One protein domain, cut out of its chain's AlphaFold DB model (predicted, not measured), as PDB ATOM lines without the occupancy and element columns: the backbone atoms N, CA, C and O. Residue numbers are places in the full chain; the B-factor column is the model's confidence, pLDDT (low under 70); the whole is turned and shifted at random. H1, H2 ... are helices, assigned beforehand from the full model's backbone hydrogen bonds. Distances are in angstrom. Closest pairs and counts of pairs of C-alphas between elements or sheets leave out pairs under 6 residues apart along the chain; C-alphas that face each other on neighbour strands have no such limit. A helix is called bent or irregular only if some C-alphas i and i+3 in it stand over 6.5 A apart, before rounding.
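This is residues 173 to 216 of the 244 residues of the protein "C2H2-type domain-containing protein" of Aspergillus aculeatus (strain ATCC 16872 / CBS 172.66 / WB 5094) (UniProt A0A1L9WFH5). A loop, residues 173 to 186, folds back on itself beside helix H1 to make a small head, and a link leads away to a second helix, H2, whose residues 207 to 212 stick out as an arm. The printed part has 44 residues with two named helices, H1 then H2, and no named strand; its class is all helix. It is only just compact, close to loose, with a radius of gyration of the C-alphas of 11.1 A and spans of 32 by 21 by 18 A.

Start at C-alpha 173, (323.973, 258.390, 342.577), and pass through 14 residues with no named element. Find C-alpha 187 at (322.258, 253.063, 347.110); from there H1, residues 187 to 199, runs 16.1 A. It is neither bent nor irregular, but only just: C-alphas 196 and 199 are 6.4 A apart. H2, residues 207 to 216, runs 13.8 A to C-alpha 216 at (300.284, 264.323, 326.416).

Look first at residues 173 to 174, which pair antiparallel with residues 183 to 184. H1 and H2 are apart, joined by a short link of 7 residues. Every O i to N i+4 pair is within hydrogen-bond range in H2, and 8 of 9 in H1.

The farthest C-alphas, of Trp 187 and Gln 216, are 32.2 A apart. The printed part has no cut. Mean pLDDT of the printed part is 70.3; residue 173 and residues 201 to 216 are under 70.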
ATOM      1  N   ALA A 173     323.318 259.070 343.686       68.81
ATOM      2  CA  ALA A 173     323.973 258.390 342.577       68.81
ATOM      3  C   ALA A 173     323.174 258.629 341.288       68.81
ATOM      4  O   ALA A 173     321.946 258.596 341.298       68.81
ATOM      5  N   VAL A 174     323.861 258.894 340.175       76.06
ATOM      6  CA  VAL A 174     323.232 258.941 338.846       76.06
ATOM      7  C   VAL A 174     323.336 257.547 338.253       76.06
ATOM      8  O   VAL A 174     324.406 256.940 338.319       76.06
ATOM      9  N   CYS A 175     322.246 257.039 337.683       80.88
ATOM     10  CA  CYS A 175     322.294 255.766 336.981       80.88
ATOM     11  C   CYS A 175     323.404 255.804 335.908       80.88
ATOM     12  O   CYS A 175     323.443 256.741 335.105       80.88
ATOM     13  N   PRO A 176     324.321 254.819 335.879       70.50
ATOM     14  CA  PRO A 176     325.455 254.823 334.955       70.50
ATOM     15  C   PRO A 176     325.038 254.593 333.495       70.50
ATOM     16  O   PRO A 176     325.848 254.783 332.590       70.50
ATOM     17  N   PHE A 177     323.789 254.186 333.248       76.88
ATOM     18  CA  PHE A 177     323.236 254.091 331.906       76.88
ATOM     19  C   PHE A 177     322.875 255.490 331.400       76.88
ATOM     20  O   PHE A 177     321.986 256.154 331.932       76.88
ATOM     21  N   GLN A 178     323.584 255.920 330.353       71.50
ATOM     22  CA  GLN A 178     323.570 257.288 329.824       71.50
ATOM     23  C   GLN A 178     322.173 257.783 329.409       71.50
ATOM     24  O   GLN A 178     321.907 258.979 329.472       71.50
ATOM     25  N   GLU A 179     321.278 256.868 329.036       79.06
ATOM     26  CA  GLU A 179     319.902 257.168 328.620       79.06
ATOM     27  C   GLU A 179     318.890 257.132 329.770       79.06
ATOM     28  O   GLU A 179     317.758 257.576 329.612       79.06
ATOM     29  N   CYS A 180     319.281 256.609 330.933       81.50
ATOM     30  CA  CYS A 180     318.379 256.485 332.063       81.50
ATOM     31  C   CYS A 180     318.300 257.818 332.817       81.50
ATOM     32  O   CYS A 180     317.235 258.417 332.949       81.50
ATOM     33  N   GLY A 181     319.448 258.303 333.301       71.44
ATOM     34  CA  GLY A 181     319.565 259.600 333.964       71.44
ATOM     35  C   GLY A 181     318.893 259.817 335.339       71.44
ATOM     36  O   GLY A 181     319.016 260.950 335.818       71.44
ATOM     37  N   PRO A 182     318.221 258.863 336.033       72.94
ATOM     38  CA  PRO A 182     317.682 259.157 337.350       72.94
ATOM     39  C   PRO A 182     318.808 259.352 338.361       72.94
ATOM     40  O   PRO A 182     319.836 258.665 338.346       72.94
ATOM     41  N   ARG A 183     318.568 260.313 339.253       71.38
ATOM     42  CA  ARG A 183     319.306 260.491 340.498       71.38
ATOM     43  C   ARG A 183     318.528 259.781 341.587       71.38
ATOM     44  O   ARG A 183     317.361 260.090 341.792       71.38
ATOM     45  N   VAL A 184     319.188 258.872 342.277       78.81
ATOM     46  CA  VAL A 184     318.632 258.189 343.444       78.81
ATOM     47  C   VAL A 184     319.358 258.664 344.692       78.81
ATOM     48  O   VAL A 184     320.567 258.914 344.656       78.81
ATOM     49  N   GLU A 185     318.612 258.873 345.774       73.12
ATOM     50  CA  GLU A 185     319.130 259.486 347.003       73.12
ATOM     51  C   GLU A 185     320.002 258.512 347.796       73.12
ATOM     52  O   GLU A 185     320.989 258.924 348.413       73.12
ATOM     53  N   THR A 186     319.682 257.219 347.720       76.69
ATOM     54  CA  THR A 186     320.405 256.149 348.403       76.69
ATOM     55  C   THR A 186     320.891 255.070 347.431       76.69
ATOM     56  O   THR A 186     320.499 255.013 346.266       76.69
ATOM     57  N   TRP A 187     321.802 254.211 347.898       74.88
ATOM     58  CA  TRP A 187     322.258 253.063 347.110       74.88
ATOM     59  C   TRP A 187     321.192 251.964 347.011       74.88
ATOM     60  O   TRP A 187     321.088 251.342 345.963       74.88
ATOM     61  N   GLU A 188     320.387 251.752 348.057       80.44
ATOM     62  CA  GLU A 188     319.272 250.791 348.036       80.44
ATOM     63  C   GLU A 188     318.286 251.142 346.909       80.44
ATOM     64  O   GLU A 188     317.882 250.272 346.140       80.44
ATOM     65  N   ASP A 189     318.032 252.440 346.713       82.12
ATOM     66  CA  ASP A 189     317.250 252.944 345.582       82.12
ATOM     67  C   ASP A 189     317.945 252.715 344.226       82.12
ATOM     68  O   ASP A 189     317.272 252.460 343.231       82.12
ATOM     69  N   MET A 190     319.284 252.791 344.155       84.75
ATOM     70  CA  MET A 190     320.037 252.475 342.928       84.75
ATOM     71  C   MET A 190     319.990 250.985 342.602       84.75
ATOM     72  O   MET A 190     319.902 250.612 341.438       84.75
ATOM     73  N   GLU A 191     320.088 250.124 343.610       82.19
ATOM     74  CA  GLU A 191     320.043 248.677 343.436       82.19
ATOM     75  C   GLU A 191     318.665 248.241 342.942       82.19
ATOM     76  O   GLU A 191     318.580 247.601 341.894       82.19
ATOM     77  N   MET A 192     317.602 248.723 343.592       85.12
ATOM     78  CA  MET A 192     316.222 248.543 343.135       85.12
ATOM     79  C   MET A 192     316.017 249.103 341.720       85.12
ATOM     80  O   MET A 192     315.473 248.423 340.856       85.12
ATOM     81  N   HIS A 193     316.532 250.303 341.432       85.88
ATOM     82  CA  HIS A 193     316.477 250.897 340.098       85.88
ATOM     83  C   HIS A 193     317.156 250.026 339.027       85.88
ATOM     84  O   HIS A 193     316.613 249.845 337.938       85.88
ATOM     85  N   LEU A 194     318.343 249.483 339.311       84.06
ATOM     86  CA  LEU A 194     319.059 248.605 338.385       84.06
ATOM     87  C   LEU A 194     318.307 247.285 338.163       84.06
ATOM     88  O   LEU A 194     318.233 246.822 337.025       84.06
ATOM     89  N   GLU A 195     317.730 246.701 339.210       85.94
ATOM     90  CA  GLU A 195     316.944 245.469 339.103       85.94
ATOM     91  C   GLU A 195     315.658 245.668 338.280       85.94
ATOM     92  O   GLU A 195     315.378 244.881 337.369       85.94
ATOM     93  N   GLU A 196     314.913 246.744 338.548       83.25
ATOM     94  CA  GLU A 196     313.633 247.051 337.895       83.25
ATOM     95  C   GLU A 196     313.787 247.575 336.463       83.25
ATOM     96  O   GLU A 196     312.989 247.238 335.591       83.25
ATOM     97  N   VAL A 197     314.790 248.418 336.202       83.38
ATOM     98  CA  VAL A 197     314.928 249.105 334.907       83.38
ATOM     99  C   VAL A 197     315.881 248.373 333.965       83.38
ATOM    100  O   VAL A 197     315.699 248.431 332.748       83.38
ATOM    101  N   HIS A 198     316.893 247.675 334.492       82.56
ATOM    102  CA  HIS A 198     317.978 247.125 333.673       82.56
ATOM    103  C   HIS A 198     318.102 245.595 333.705       82.56
ATOM    104  O   HIS A 198     318.475 245.022 332.681       82.56
ATOM    105  N   GLU A 199     317.799 244.910 334.812       80.75
ATOM    106  CA  GLU A 199     317.970 243.446 334.891       80.75
ATOM    107  C   GLU A 199     316.727 242.655 334.472       80.75
ATOM    108  O   GLU A 199     316.858 241.594 333.862       80.75
ATOM    109  N   THR A 200     315.520 243.160 334.729       70.38
ATOM    110  CA  THR A 200     314.292 242.417 334.403       70.38
ATOM    111  C   THR A 200     313.951 242.396 332.913       70.38
ATOM    112  O   THR A 200     313.048 241.661 332.519       70.38
ATOM    113  N   GLY A 201     314.646 243.162 332.059       60.53
ATOM    114  CA  GLY A 201     314.419 243.200 330.603       60.53
ATOM    115  C   GLY A 201     313.016 243.666 330.181       60.53
ATOM    116  O   GLY A 201     312.754 243.871 328.996       60.53
ATOM    117  N   ALA A 202     312.116 243.872 331.139       52.03
ATOM    118  CA  ALA A 202     310.877 244.579 330.963       52.03
ATOM    119  C   ALA A 202     311.239 246.057 330.898       52.03
ATOM    120  O   ALA A 202     311.412 246.717 331.917       52.03
ATOM    121  N   VAL A 203     311.334 246.592 329.683       53.69
ATOM    122  CA  VAL A 203     311.166 248.029 329.471       53.69
ATOM    123  C   VAL A 203     309.711 248.358 329.820       53.69
ATOM    124  O   VAL A 203     308.856 248.529 328.958       53.69
ATOM    125  N   SER A 204     309.408 248.367 331.114       54.72
ATOM    126  CA  SER A 204     308.238 249.012 331.672       54.72
ATOM    127  C   SER A 204     308.694 250.426 331.970       54.72
ATOM    128  O   SER A 204     309.431 250.673 332.925       54.72
ATOM    129  N   LEU A 205     308.337 251.344 331.074       53.44
ATOM    130  CA  LEU A 205     308.593 252.768 331.241       53.44
ATOM    131  C   LEU A 205     308.172 253.188 332.652       53.44
ATOM    132  O   LEU A 205     307.110 252.787 333.133       53.44
ATOM    133  N   SER A 206     309.009 253.981 333.324       49.97
ATOM    134  CA  SER A 206     308.698 254.416 334.683       49.97
ATOM    135  C   SER A 206     307.335 255.119 334.705       49.97
ATOM    136  O   SER A 206     307.010 255.833 333.754       49.97
ATOM    137  N   PRO A 207     306.547 255.014 335.788       49.69
ATOM    138  CA  PRO A 207     305.285 255.729 335.934       49.69
ATOM    139  C   PRO A 207     305.390 257.243 335.710       49.69
ATOM    140  O   PRO A 207     304.397 257.866 335.372       49.69
ATOM    141  N   SER A 208     306.571 257.860 335.832       54.53
ATOM    142  CA  SER A 208     306.787 259.282 335.506       54.53
ATOM    143  C   SER A 208     306.923 259.544 333.998       54.53
ATOM    144  O   SER A 208     306.513 260.593 333.512       54.53
ATOM    145  N   VAL A 209     307.444 258.574 333.241       53.53
ATOM    146  CA  VAL A 209     307.482 258.584 331.769       53.53
ATOM    147  C   VAL A 209     306.132 258.133 331.200       53.53
ATOM    148  O   VAL A 209     305.622 258.753 330.272       53.53
ATOM    149  N   GLN A 210     305.487 257.147 331.829       53.12
ATOM    150  CA  GLN A 210     304.123 256.714 331.533       53.12
ATOM    151  C   GLN A 210     303.110 257.839 331.805       53.12
ATOM    152  O   GLN A 210     302.295 258.133 330.942       53.12
ATOM    153  N   THR A 211     303.207 258.564 332.928       59.94
ATOM    154  CA  THR A 211     302.341 259.729 333.213       59.94
ATOM    155  C   THR A 211     302.673 260.954 332.365       59.94
ATOM    156  O   THR A 211     301.795 261.787 332.148       59.94
ATOM    157  N   TYR A 212     303.898 261.085 331.849       63.28
ATOM    158  CA  TYR A 212     304.248 262.105 330.855       63.28
ATOM    159  C   TYR A 212     303.624 261.793 329.481       63.28
ATOM    160  O   TYR A 212     303.057 262.690 328.855       63.28
ATOM    161  N   ILE A 213     303.636 260.523 329.057       60.12
ATOM    162  CA  ILE A 213     302.976 260.035 327.831       60.12
ATOM    163  C   ILE A 213     301.440 260.097 327.971       60.12
ATOM    164  O   ILE A 213     300.759 260.612 327.086       60.12
ATOM    165  N   GLU A 214     300.884 259.690 329.116       60.56
ATOM    166  CA  GLU A 214     299.446 259.773 329.422       60.56
ATOM    167  C   GLU A 214     298.947 261.224 329.585       60.56
ATOM    168  O   GLU A 214     297.816 261.523 329.201       60.56
ATOM    169  N   ARG A 215     299.774 262.166 330.076       61.88
ATOM    170  CA  ARG A 215     299.447 263.612 330.101       61.88
ATOM    171  C   ARG A 215     299.431 264.257 328.717       61.88
ATOM    172  O   ARG A 215     298.641 265.174 328.507       61.88
ATOM    173  N   GLN A 216     300.290 263.823 327.796       56.69
ATOM    174  CA  GLN A 216     300.284 264.323 326.416       56.69
ATOM    175  C   GLN A 216     299.104 263.746 325.616       56.69
ATOM    176  O   GLN A 216     298.497 264.479 324.847       56.69
TER     177      GLN A 216